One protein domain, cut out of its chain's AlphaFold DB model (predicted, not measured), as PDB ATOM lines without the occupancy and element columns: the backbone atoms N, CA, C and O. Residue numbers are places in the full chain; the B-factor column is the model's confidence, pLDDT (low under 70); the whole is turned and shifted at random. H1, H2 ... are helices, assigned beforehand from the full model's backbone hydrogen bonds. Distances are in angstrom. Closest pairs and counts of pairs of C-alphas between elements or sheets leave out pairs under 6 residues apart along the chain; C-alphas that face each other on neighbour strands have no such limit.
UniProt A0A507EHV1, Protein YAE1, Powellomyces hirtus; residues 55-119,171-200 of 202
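This is residues 55 to 119 and 171 to 200 of the 202 residues of the protein "Protein YAE1" of Powellomyces hirtus (UniProt A0A507EHV1). Helices H1, H2 and H4 form an up-and-down bundle, a rod with H3 at one end and short H5 packed on H1 and H4. The printed part has 95 residues, with five named helices in the order H1 to H5 and no named strand; the helices hold 68 of the 95 residues, and the class is all helix. The whole is only just compact, close to loose: radius of gyration of the C-alphas 14.8 A, spans 49 by 23 by 18 A.

H1, residues 55 to 77, begins at C-alpha 55 (476.063, 423.962, 401.856) and measures 32.5 A. H2 is residues 89 to 101; H3, 110 to 119; H4, 174 to 190, 24.5 A; H5, 195 to 199, ends at C-alpha 199 (470.220, 446.437, 407.321).

H1, with residues 70 to 77 alone, touches H2 in a hairpin, at a shallow tilt of 12 degrees, opposite ways; the closest C-alphas, Ala 77 and Leu 92, are 6.8 A apart. H1 and H4 are near each other. O i to N i+4 pairs are within hydrogen-bond range throughout H1, H2, H4 and H5, and 3 of 6 in H3.

Residues 120 to 170 are cut out; C-alphas 119 and 171 are 13.0 A apart. The H1 to H2 link is long. pLDDT is under 70 in 37 residues, among them 101 to 119.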
ATOM      1  N   GLY A  55     475.017 422.943 401.745       75.81
ATOM      2  CA  GLY A  55     476.063 423.962 401.856       75.81
ATOM      3  C   GLY A  55     475.746 425.202 401.016       75.81
ATOM      4  O   GLY A  55     475.915 426.329 401.476       75.81
ATOM      5  N   PHE A  56     475.215 425.013 399.807       81.50
ATOM      6  CA  PHE A  56     474.784 426.121 398.960       81.50
ATOM      7  C   PHE A  56     473.653 426.933 399.595       81.50
ATOM      8  O   PHE A  56     473.762 428.151 399.647       81.50
ATOM      9  N   ASP A  57     472.600 426.297 400.105       83.25
ATOM     10  CA  ASP A  57     471.427 426.985 400.658       83.25
ATOM     11  C   ASP A  57     471.801 427.858 401.864       83.25
ATOM     12  O   ASP A  57     471.372 429.011 401.973       83.25
ATOM     13  N   GLN A  58     472.662 427.340 402.746       77.50
ATOM     14  CA  GLN A  58     473.195 428.107 403.875       77.50
ATOM     15  C   GLN A  58     474.047 429.291 403.406       77.50
ATOM     16  O   GLN A  58     473.980 430.386 403.971       77.50
ATOM     17  N   GLY A  59     474.850 429.081 402.367       77.94
ATOM     18  CA  GLY A  59     475.760 430.087 401.840       77.94
ATOM     19  C   GLY A  59     475.026 431.175 401.077       77.94
ATOM     20  O   GLY A  59     475.376 432.349 401.167       77.94
ATOM     21  N   TYR A  60     473.964 430.785 400.384       81.56
ATOM     22  CA  TYR A  60     473.088 431.657 399.630       81.56
ATOM     23  C   TYR A  60     472.370 432.644 400.551       81.56
ATOM     24  O   TYR A  60     472.409 433.841 400.284       81.56
ATOM     25  N   GLY A  61     471.796 432.181 401.669       80.75
ATOM     26  CA  GLY A  61     471.143 433.068 402.640       80.75
ATOM     27  C   GLY A  61     472.088 434.151 403.171       80.75
ATOM     28  O   GLY A  61     471.814 435.344 403.042       80.75
ATOM     29  N   ASN A  62     473.253 433.739 403.679       77.56
ATOM     30  CA  ASN A  62     474.246 434.674 404.216       77.56
ATOM     31  C   ASN A  62     474.841 435.581 403.124       77.56
ATOM     32  O   ASN A  62     475.035 436.776 403.335       77.56
ATOM     33  N   GLY A  63     475.115 435.029 401.941       78.38
ATOM     34  CA  GLY A  63     475.696 435.760 400.816       78.38
ATOM     35  C   GLY A  63     474.766 436.835 400.256       78.38
ATOM     36  O   GLY A  63     475.234 437.925 399.922       78.38
ATOM     37  N   VAL A  64     473.457 436.567 400.192       82.25
ATOM     38  CA  VAL A  64     472.449 437.554 399.773       82.25
ATOM     39  C   VAL A  64     472.396 438.722 400.756       82.25
ATOM     40  O   VAL A  64     472.443 439.876 400.324       82.25
ATOM     41  N   ASP A  65     472.368 438.447 402.060       79.81
ATOM     42  CA  ASP A  65     472.320 439.490 403.089       79.81
ATOM     43  C   ASP A  65     473.575 440.374 403.068       79.81
ATOM     44  O   ASP A  65     473.478 441.606 403.061       79.81
ATOM     45  N   ILE A  66     474.756 439.754 402.990       78.62
ATOM     46  CA  ILE A  66     476.054 440.439 402.892       78.62
ATOM     47  C   ILE A  66     476.125 441.286 401.614       78.62
ATOM     48  O   ILE A  66     476.466 442.471 401.661       78.62
ATOM     49  N   GLY A  67     475.762 440.703 400.467       80.44
ATOM     50  CA  GLY A  67     475.799 441.374 399.168       80.44
ATOM     51  C   GLY A  67     474.849 442.569 399.090       80.44
ATOM     52  O   GLY A  67     475.220 443.625 398.569       80.44
ATOM     53  N   LEU A  68     473.648 442.448 399.662       83.25
ATOM     54  CA  LEU A  68     472.679 443.541 399.727       83.25
ATOM     55  C   LEU A  68     473.202 444.710 400.573       83.25
ATOM     56  O   LEU A  68     473.081 445.870 400.171       83.25
ATOM     57  N   GLN A  69     473.800 444.416 401.729       79.38
ATOM     58  CA  GLN A  69     474.352 445.429 402.632       79.38
ATOM     59  C   GLN A  69     475.541 446.159 401.999       79.38
ATOM     60  O   GLN A  69     475.586 447.392 402.012       79.38
ATOM     61  N   LEU A  70     476.454 445.424 401.362       79.50
ATOM     62  CA  LEU A  70     477.593 446.006 400.652       79.50
ATOM     63  C   LEU A  70     477.141 446.866 399.461       79.50
ATOM     64  O   LEU A  70     477.640 447.975 399.262       79.50
ATOM     65  N   GLY A  71     476.145 446.397 398.702       81.56
ATOM     66  CA  GLY A  71     475.551 447.150 397.597       81.56
ATOM     67  C   GLY A  71     474.918 448.468 398.052       81.56
ATOM     68  O   GLY A  71     475.133 449.508 397.424       81.56
ATOM     69  N   ARG A  72     474.194 448.459 399.180       79.81
ATOM     70  CA  ARG A  72     473.637 449.678 399.790       79.81
ATOM     71  C   ARG A  72     474.732 450.650 400.203       79.81
ATOM     72  O   ARG A  72     474.665 451.819 399.827       79.81
ATOM     73  N   LEU A  73     475.749 450.170 400.915       76.94
ATOM     74  CA  LEU A  73     476.887 450.984 401.336       76.94
ATOM     75  C   LEU A  73     477.606 451.636 400.155       76.94
ATOM     76  O   LEU A  73     477.882 452.835 400.186       76.94
ATOM     77  N   ARG A  74     477.832 450.883 399.076       80.38
ATOM     78  CA  ARG A  74     478.406 451.416 397.837       80.38
ATOM     79  C   ARG A  74     477.521 452.498 397.217       80.38
ATOM     80  O   ARG A  74     478.030 453.521 396.760       80.38
ATOM     81  N   GLY A  75     476.203 452.302 397.216       80.81
ATOM     82  CA  GLY A  75     475.246 453.306 396.747       80.81
ATOM     83  C   GLY A  75     475.299 454.607 397.555       80.81
ATOM     84  O   GLY A  75     475.236 455.691 396.981       80.81
ATOM     85  N   ILE A  76     475.468 454.505 398.874       75.94
ATOM     86  CA  ILE A  76     475.571 455.655 399.784       75.94
ATOM     87  C   ILE A  76     476.901 456.378 399.597       75.94
ATOM     88  O   ILE A  76     476.911 457.595 399.457       75.94
ATOM     89  N   ALA A  77     478.009 455.639 399.523       73.19
ATOM     90  CA  ALA A  77     479.338 456.210 399.330       73.19
ATOM     91  C   ALA A  77     479.487 456.968 398.006       73.19
ATOM     92  O   ALA A  77     480.216 457.956 397.931       73.19
ATOM     93  N   ASN A  78     478.770 456.530 396.972       74.81
ATOM     94  CA  ASN A  78     478.733 457.215 395.686       74.81
ATOM     95  C   ASN A  78     477.765 458.407 395.664       74.81
ATOM     96  O   ASN A  78     477.797 459.185 394.712       74.81
ATOM     97  N   ASN A  79     476.908 458.565 396.680       76.25
ATOM     98  CA  ASN A  79     475.969 459.673 396.771       76.25
ATOM     99  C   ASN A  79     476.429 460.716 397.812       76.25
ATOM    100  O   ASN A  79     476.113 460.589 398.998       76.25
ATOM    101  N   PRO A  80     477.088 461.806 397.381       64.12
ATOM    102  CA  PRO A  80     477.663 462.804 398.281       64.12
ATOM    103  C   PRO A  80     476.620 463.548 399.127       64.12
ATOM    104  O   PRO A  80     476.975 464.130 400.142       64.12
ATOM    105  N   THR A  81     475.332 463.522 398.757       68.19
ATOM    106  CA  THR A  81     474.275 464.195 399.539       68.19
ATOM    107  C   THR A  81     473.917 463.470 400.835       68.19
ATOM    108  O   THR A  81     473.358 464.081 401.741       68.19
ATOM    109  N   ARG A  82     474.233 462.172 400.936       65.50
ATOM    110  CA  ARG A  82     473.997 461.349 402.134       65.50
ATOM    111  C   ARG A  82     475.214 461.242 403.047       65.50
ATOM    112  O   ARG A  82     475.077 460.745 404.159       65.50
ATOM    113  N   VAL A  83     476.381 461.685 402.584       64.75
ATOM    114  CA  VAL A  83     477.626 461.649 403.352       64.75
ATOM    115  C   VAL A  83     477.738 462.953 404.138       64.75
ATOM    116  O   VAL A  83     477.680 464.042 403.571       64.75
ATOM    117  N   THR A  84     477.863 462.854 405.459       63.75
ATOM    118  CA  THR A  84     478.077 464.021 406.318       63.75
ATOM    119  C   THR A  84     479.448 464.648 406.031       63.75
ATOM    120  O   THR A  84     480.402 463.935 405.719       63.75
ATOM    121  N   PRO A  85     479.610 465.976 406.187       61.47
ATOM    122  CA  PRO A  85     480.878 466.662 405.904       61.47
ATOM    123  C   PRO A  85     482.033 466.250 406.837       61.47
ATOM    124  O   PRO A  85     483.168 466.666 406.626       61.47
ATOM    125  N   SER A  86     481.757 465.451 407.873       58.31
ATOM    126  CA  SER A  86     482.745 464.906 408.807       58.31
ATOM    127  C   SER A  86     483.541 463.727 408.242       58.31
ATOM    128  O   SER A  86     484.621 463.435 408.754       58.31
ATOM    129  N   VAL A  87     483.038 463.046 407.207       65.94
ATOM    130  CA  VAL A  87     483.673 461.855 406.628       65.94
ATOM    131  C   VAL A  87     484.350 462.227 405.315       65.94
ATOM    132  O   VAL A  87     483.712 462.687 404.368       65.94
ATOM    133  N   THR A  88     485.662 462.008 405.228       67.56
ATOM    134  CA  THR A  88     486.381 462.139 403.961       67.56
ATOM    135  C   THR A  88     485.981 460.989 403.037       67.56
ATOM    136  O   THR A  88     486.130 459.819 403.387       67.56
ATOM    137  N   LEU A  89     485.488 461.309 401.834       67.81
ATOM    138  CA  LEU A  89     485.071 460.315 400.829       67.81
ATOM    139  C   LEU A  89     486.148 459.251 400.558       67.81
ATOM    140  O   LEU A  89     485.824 458.096 400.305       67.81
ATOM    141  N   GLU A  90     487.423 459.625 400.653       74.69
ATOM    142  CA  GLU A  90     488.561 458.715 400.484       74.69
ATOM    143  C   GLU A  90     488.665 457.665 401.599       74.69
ATOM    144  O   GLU A  90     488.953 456.501 401.330       74.69
ATOM    145  N   ARG A  91     488.349 458.032 402.844       74.69
ATOM    146  CA  ARG A  91     488.361 457.100 403.977       74.69
ATOM    147  C   ARG A  91     487.218 456.092 403.882       74.69
ATOM    148  O   ARG A  91     487.433 454.899 404.075       74.69
ATOM    149  N   LEU A  92     486.035 456.552 403.472       75.25
ATOM    150  CA  LEU A  92     484.882 455.686 403.230       75.25
ATOM    151  C   LEU A  92     485.156 454.678 402.104       75.25
ATOM    152  O   LEU A  92     484.879 453.490 402.248       75.25
ATOM    153  N   LYS A  93     485.742 455.138 400.992       75.69
ATOM    154  CA  LYS A  93     486.137 454.265 399.878       75.69
ATOM    155  C   LYS A  93     487.185 453.232 400.293       75.69
ATOM    156  O   LYS A  93     487.082 452.091 399.857       75.69
ATOM    157  N   SER A  94     488.143 453.599 401.150       83.19
ATOM    158  CA  SER A  94     489.128 452.656 401.701       83.19
ATOM    159  C   SER A  94     488.454 451.544 402.502       83.19
ATOM    160  O   SER A  94     488.683 450.368 402.234       83.19
ATOM    161  N   HIS A  95     487.562 451.897 403.431       75.19
ATOM    162  CA  HIS A  95     486.837 450.901 404.223       75.19
ATOM    163  C   HIS A  95     485.926 450.012 403.366       75.19
ATOM    164  O   HIS A  95     485.788 448.823 403.642       75.19
ATOM    165  N   LEU A  96     485.349 450.549 402.287       77.12
ATOM    166  CA  LEU A  96     484.601 449.738 401.325       77.12
ATOM    167  C   LEU A  96     485.487 448.785 400.527       77.12
ATOM    168  O   LEU A  96     485.095 447.638 400.342       77.12
ATOM    169  N   ALA A  97     486.670 449.225 400.096       77.31
ATOM    170  CA  ALA A  97     487.628 448.359 399.414       77.31
ATOM    171  C   ALA A  97     488.092 447.208 400.325       77.31
ATOM    172  O   ALA A  97     488.249 446.080 399.866       77.31
ATOM    173  N   GLU A  98     488.244 447.462 401.628       74.50
ATOM    174  CA  GLU A  98     488.541 446.422 402.618       74.50
ATOM    175  C   GLU A  98     487.386 445.423 402.796       74.50
ATOM    176  O   GLU A  98     487.628 444.221 402.902       74.50
ATOM    177  N   LEU A  99     486.131 445.886 402.800       73.88
ATOM    178  CA  LEU A  99     484.959 445.001 402.847       73.88
ATOM    179  C   LEU A  99     484.800 444.183 401.556       73.88
ATOM    180  O   LEU A  99     484.419 443.017 401.609       73.88
ATOM    181  N   GLU A 100     485.120 444.769 400.404       71.62
ATOM    182  CA  GLU A 100     485.124 444.079 399.111       71.62
ATOM    183  C   GLU A 100     486.266 443.051 399.020       71.62
ATOM    184  O   GLU A 100     486.095 441.986 398.427       71.62
ATOM    185  N   ALA A 101     487.400 443.294 399.683       69.50
ATOM    186  CA  ALA A 101     488.494 442.326 399.792       69.50
ATOM    187  C   ALA A 101     488.143 441.101 400.665       69.50
ATOM    188  O   ALA A 101     488.727 440.033 400.489       69.50
ATOM    189  N   ILE A 102     487.154 441.219 401.560       67.44
ATOM    190  CA  ILE A 102     486.594 440.101 402.348       67.44
ATOM    191  C   ILE A 102     485.612 439.250 401.502       67.44
ATOM    192  O   ILE A 102     485.001 438.300 401.992       67.44
ATOM    193  N   SER A 103     485.450 439.545 400.207       60.47
ATOM    194  CA  SER A 103     484.440 438.897 399.368       60.47
ATOM    195  C   SER A 103     484.712 437.417 399.044       60.47
ATOM    196  O   SER A 103     485.848 436.951 398.990       60.47
ATOM    197  N   VAL A 104     483.586 436.711 398.855       53.94
ATOM    198  CA  VAL A 104     483.268 435.403 398.227       53.94
ATOM    199  C   VAL A 104     484.322 434.289 398.258       53.94
ATOM    200  O   VAL A 104     484.010 433.185 398.697       53.94
ATOM    201  N   GLU A 105     485.547 434.544 397.809       56.69
ATOM    202  CA  GLU A 105     486.626 433.553 397.719       56.69
ATOM    203  C   GLU A 105     487.082 433.070 399.108       56.69
ATOM    204  O   GLU A 105     487.421 431.901 399.288       56.69
ATOM    205  N   HIS A 106     486.984 433.942 400.116       55.75
ATOM    206  CA  HIS A 106     487.217 433.577 401.514       55.75
ATOM    207  C   HIS A 106     485.966 432.970 402.168       55.75
ATOM    208  O   HIS A 106     486.073 432.052 402.968       55.75
ATOM    209  N   VAL A 107     484.759 433.399 401.797       62.22
ATOM    210  CA  VAL A 107     483.520 432.958 402.465       62.22
ATOM    211  C   VAL A 107     483.157 431.503 402.124       62.22
ATOM    212  O   VAL A 107     482.701 430.770 403.000       62.22
ATOM    213  N   PHE A 108     483.416 431.050 400.891       66.81
ATOM    214  CA  PHE A 108     483.019 429.719 400.396       66.81
ATOM    215  C   PHE A 108     484.209 428.782 400.148       66.81
ATOM    216  O   PHE A 108     484.357 428.183 399.083       66.81
ATOM    217  N   THR A 109     485.087 428.656 401.140       68.62
ATOM    218  CA  THR A 109     486.257 427.768 401.068       68.62
ATOM    219  C   THR A 109     485.880 426.288 401.168       68.62
ATOM    220  O   THR A 109     484.793 425.916 401.596       68.62
ATOM    221  N   LEU A 110     486.812 425.385 400.851       68.69
ATOM    222  CA  LEU A 110     486.599 423.949 401.076       68.69
ATOM    223  C   LEU A 110     486.294 423.628 402.556       68.69
ATOM    224  O   LEU A 110     485.591 422.664 402.843       68.69
ATOM    225  N   SER A 111     486.795 424.437 403.496       64.88
ATOM    226  CA  SER A 111     486.438 424.379 404.921       64.88
ATOM    227  C   SER A 111     484.958 424.661 405.177       64.88
ATOM    228  O   SER A 111     484.366 423.954 405.984       64.88
ATOM    229  N   TYR A 112     484.353 425.608 404.450       69.06
ATOM    230  CA  TYR A 112     482.931 425.951 404.561       69.06
ATOM    231  C   TYR A 112     482.032 424.734 404.300       69.06
ATOM    232  O   TYR A 112     481.225 424.360 405.146       69.06
ATOM    233  N   PHE A 113     482.237 424.060 403.166       68.81
ATOM    234  CA  PHE A 113     481.442 422.885 402.786       68.81
ATOM    235  C   PHE A 113     481.743 421.643 403.641       68.81
ATOM    236  O   PHE A 113     480.910 420.748 403.752       68.81
ATOM    237  N   ARG A 114     482.926 421.570 404.265       68.75
ATOM    238  CA  ARG A 114     483.285 420.459 405.162       68.75
ATOM    239  C   ARG A 114     482.606 420.559 406.524       68.75
ATOM    240  O   ARG A 114     482.287 419.527 407.100       68.75
ATOM    241  N   ASP A 115     482.394 421.765 407.041       63.06
ATOM    242  CA  ASP A 115     481.767 421.962 408.354       63.06
ATOM    243  C   ASP A 115     480.251 421.690 408.302       63.06
ATOM    244  O   ASP A 115     479.666 421.114 409.225       63.06
ATOM    245  N   THR A 116     479.615 421.983 407.159       58.59
ATOM    246  CA  THR A 116     478.202 421.653 406.919       58.59
ATOM    247  C   THR A 116     477.940 420.145 406.937       58.59
ATOM    248  O   THR A 116     476.917 419.720 407.475       58.59
ATOM    249  N   ASP A 117     478.885 419.329 406.457       55.25
ATOM    250  CA  ASP A 117     478.783 417.863 406.485       55.25
ATOM    251  C   ASP A 117     478.843 417.295 407.916       55.25
ATOM    252  O   ASP A 117     478.110 416.362 408.261       55.25
ATOM    253  N   VAL A 118     479.676 417.880 408.788       55.19
ATOM    254  CA  VAL A 118     479.858 417.418 410.178       55.19
ATOM    255  C   VAL A 118     478.603 417.672 411.012       55.19
ATOM    256  O   VAL A 118     478.204 416.817 411.802       55.19
ATOM    257  N   SER A 119     477.925 418.802 410.789       50.50
ATOM    258  CA  SER A 119     476.692 419.149 411.509       50.50
ATOM    259  C   SER A 119     475.513 418.195 411.249       50.50
ATOM    260  O   SER A 119     474.587 418.136 412.059       50.50
ATOM    261  N   GLU A 171     486.639 427.263 413.452       54.09
ATOM    262  CA  GLU A 171     485.681 428.362 413.547       54.09
ATOM    263  C   GLU A 171     485.662 429.093 412.204       54.09
ATOM    264  O   GLU A 171     486.275 430.142 412.019       54.09
ATOM    265  N   TYR A 172     485.061 428.455 411.199       50.47
ATOM    266  CA  TYR A 172     484.946 429.000 409.847       50.47
ATOM    267  C   TYR A 172     483.725 428.366 409.177       50.47
ATOM    268  O   TYR A 172     483.834 427.242 408.690       50.47
ATOM    269  N   PRO A 173     482.549 429.027 409.232       59.34
ATOM    270  CA  PRO A 173     482.350 430.376 408.672       59.34
ATOM    271  C   PRO A 173     481.817 431.471 409.611       59.34
ATOM    272  O   PRO A 173     481.691 432.621 409.183       59.34
ATOM    273  N   SER A 174     481.503 431.162 410.870       61.88
ATOM    274  CA  SER A 174     480.934 432.139 411.815       61.88
ATOM    275  C   SER A 174     481.854 433.337 412.069       61.88
ATOM    276  O   SER A 174     481.365 434.460 412.151       61.88
ATOM    277  N   THR A 175     483.172 433.125 412.119       66.12
ATOM    278  CA  THR A 175     484.181 434.168 412.387       66.12
ATOM    279  C   THR A 175     484.339 435.181 411.255       66.12
ATOM    280  O   THR A 175     484.586 436.362 411.494       66.12
ATOM    281  N   VAL A 176     484.188 434.745 410.002       69.50
ATOM    282  CA  VAL A 176     484.251 435.639 408.834       69.50
ATOM    283  C   VAL A 176     483.010 436.501 408.780       69.50
ATOM    284  O   VAL A 176     483.094 437.708 408.565       69.50
ATOM    285  N   ILE A 177     481.857 435.869 408.993       72.81
ATOM    286  CA  ILE A 177     480.567 436.543 408.987       72.81
ATOM    287  C   ILE A 177     480.507 437.539 410.153       72.81
ATOM    288  O   ILE A 177     480.117 438.687 409.947       72.81
ATOM    289  N   SER A 178     480.967 437.165 411.351       72.69
ATOM    290  CA  SER A 178     481.054 438.090 412.487       72.69
ATOM    291  C   SER A 178     482.030 439.232 412.213       72.69
ATOM    292  O   SER A 178     481.668 440.388 412.397       72.69
ATOM    293  N   GLY A 179     483.216 438.943 411.668       76.19
ATOM    294  CA  GLY A 179     484.195 439.971 411.310       76.19
ATOM    295  C   GLY A 179     483.687 440.949 410.246       76.19
ATOM    296  O   GLY A 179     484.034 442.132 410.272       76.19
ATOM    297  N   PHE A 180     482.833 440.487 409.330       79.06
ATOM    298  CA  PHE A 180     482.135 441.349 408.379       79.06
ATOM    299  C   PHE A 180     481.136 442.271 409.088       79.06
ATOM    300  O   PHE A 180     481.173 443.482 408.870       79.06
ATOM    301  N   TYR A 181     480.292 441.740 409.978       78.88
ATOM    302  CA  TYR A 181     479.337 442.552 410.741       78.88
ATOM    303  C   TYR A 181     480.013 443.547 411.691       78.88
ATOM    304  O   TYR A 181     479.552 444.685 411.802       78.88
ATOM    305  N   ASP A 182     481.135 443.177 412.307       82.31
ATOM    306  CA  ASP A 182     481.920 444.073 413.156       82.31
ATOM    307  C   ASP A 182     482.428 445.275 412.352       82.31
ATOM    308  O   ASP A 182     482.251 446.429 412.749       82.31
ATOM    309  N   ARG A 183     482.984 445.031 411.161       78.69
ATOM    310  CA  ARG A 183     483.464 446.095 410.267       78.69
ATOM    311  C   ARG A 183     482.325 446.926 409.685       78.69
ATOM    312  O   ARG A 183     482.456 448.143 409.583       78.69
ATOM    313  N   LEU A 184     481.194 446.304 409.353       79.69
ATOM    314  CA  LEU A 184     479.989 447.027 408.949       79.69
ATOM    315  C   LEU A 184     479.496 447.965 410.046       79.69
ATOM    316  O   LEU A 184     479.125 449.098 409.748       79.69
ATOM    317  N   SER A 185     479.501 447.516 411.303       79.19
ATOM    318  CA  SER A 185     479.093 448.343 412.440       79.19
ATOM    319  C   SER A 185     480.013 449.555 412.611       79.19
ATOM    320  O   SER A 185     479.536 450.666 412.841       79.19
ATOM    321  N   PHE A 186     481.318 449.369 412.392       80.88
ATOM    322  CA  PHE A 186     482.296 450.449 412.410       80.88
ATOM    323  C   PHE A 186     482.016 451.478 411.303       80.88
ATOM    324  O   PHE A 186     481.875 452.664 411.595       80.88
ATOM    325  N   VAL A 187     481.828 451.034 410.055       78.38
ATOM    326  CA  VAL A 187     481.499 451.924 408.923       78.38
ATOM    327  C   VAL A 187     480.160 452.639 409.133       78.38
ATOM    328  O   VAL A 187     480.045 453.832 408.859       78.38
ATOM    329  N   ALA A 188     479.150 451.940 409.654       76.75
ATOM    330  CA  ALA A 188     477.858 452.537 409.986       76.75
ATOM    331  C   ALA A 188     478.009 453.644 411.041       76.75
ATOM    332  O   ALA A 188     477.444 454.726 410.879       76.75
ATOM    333  N   SER A 189     478.833 453.412 412.070       78.44
ATOM    334  CA  SER A 189     479.117 454.411 413.102       78.44
ATOM    335  C   SER A 189     479.843 455.643 412.551       78.44
ATOM    336  O   SER A 189     479.496 456.762 412.926       78.44
ATOM    337  N   GLU A 190     480.777 455.471 411.605       76.06
ATOM    338  CA  GLU A 190     481.448 456.598 410.943       76.06
ATOM    339  C   GLU A 190     480.468 457.442 410.112       76.06
ATOM    340  O   GLU A 190     480.593 458.665 410.062       76.06
ATOM    341  N   LEU A 191     479.454 456.815 409.509       72.81
ATOM    342  CA  LEU A 191     478.384 457.484 408.760       72.81
ATOM    343  C   LEU A 191     477.284 458.088 409.657       72.81
ATOM    344  O   LEU A 191     476.378 458.752 409.151       72.81
ATOM    345  N   GLY A 192     477.346 457.870 410.976       72.75
ATOM    346  CA  GLY A 192     476.329 458.312 411.934       72.75
ATOM    347  C   GLY A 192     475.013 457.533 411.847       72.75
ATOM    348  O   GLY A 192     473.970 458.057 412.231       72.75
ATOM    349  N   TRP A 193     475.035 456.318 411.296       73.50
ATOM    350  CA  TRP A 193     473.856 455.473 411.112       73.50
ATOM    351  C   TRP A 193     473.868 454.304 412.092       73.50
ATOM    352  O   TRP A 193     474.927 453.804 412.475       73.50
ATOM    353  N   SER A 194     472.683 453.830 412.481       72.81
ATOM    354  CA  SER A 194     472.584 452.584 413.233       72.81
ATOM    355  C   SER A 194     472.708 451.382 412.290       72.81
ATOM    356  O   SER A 194     472.311 451.430 411.122       72.81
ATOM    357  N   LEU A 195     473.236 450.264 412.797       70.69
ATOM    358  CA  LEU A 195     473.311 449.014 412.035       70.69
ATOM    359  C   LEU A 195     471.914 448.561 411.555       70.69
ATOM    360  O   LEU A 195     471.785 448.020 410.460       70.69
ATOM    361  N   ALA A 196     470.860 448.837 412.332       70.94
ATOM    362  CA  ALA A 196     469.477 448.520 411.972       70.94
ATOM    363  C   ALA A 196     468.990 449.311 410.743       70.94
ATOM    364  O   ALA A 196     468.398 448.722 409.834       70.94
ATOM    365  N   ASP A 197     469.325 450.603 410.670       71.31
ATOM    366  CA  ASP A 197     468.989 451.463 409.527       71.31
ATOM    367  C   ASP A 197     469.692 450.999 408.244       71.31
ATOM    368  O   ASP A 197     469.122 451.049 407.152       71.31
ATOM    369  N   LEU A 198     470.923 450.493 408.369       68.00
ATOM    370  CA  LEU A 198     471.705 449.993 407.238       68.00
ATOM    371  C   LEU A 198     471.180 448.641 406.717       68.00
ATOM    372  O   LEU A 198     471.069 448.418 405.503       68.00
ATOM    373  N   ILE A 199     470.807 447.747 407.637       70.12
ATOM    374  CA  ILE A 199     470.220 446.437 407.321       70.12
ATOM    375  C   ILE A 199     468.785 446.601 406.783       70.12
ATOM    376  O   ILE A 199     468.293 445.751 406.042       70.12
ATOM    377  N   GLY A 200     468.133 447.744 407.017       64.62
ATOM    378  CA  GLY A 200     466.775 448.018 406.539       64.62
ATOM    379  C   GLY A 200     465.720 447.170 407.248       64.62
ATOM    380  O   GLY A 200     464.665 446.909 406.677       64.62
TER     381      GLY A 200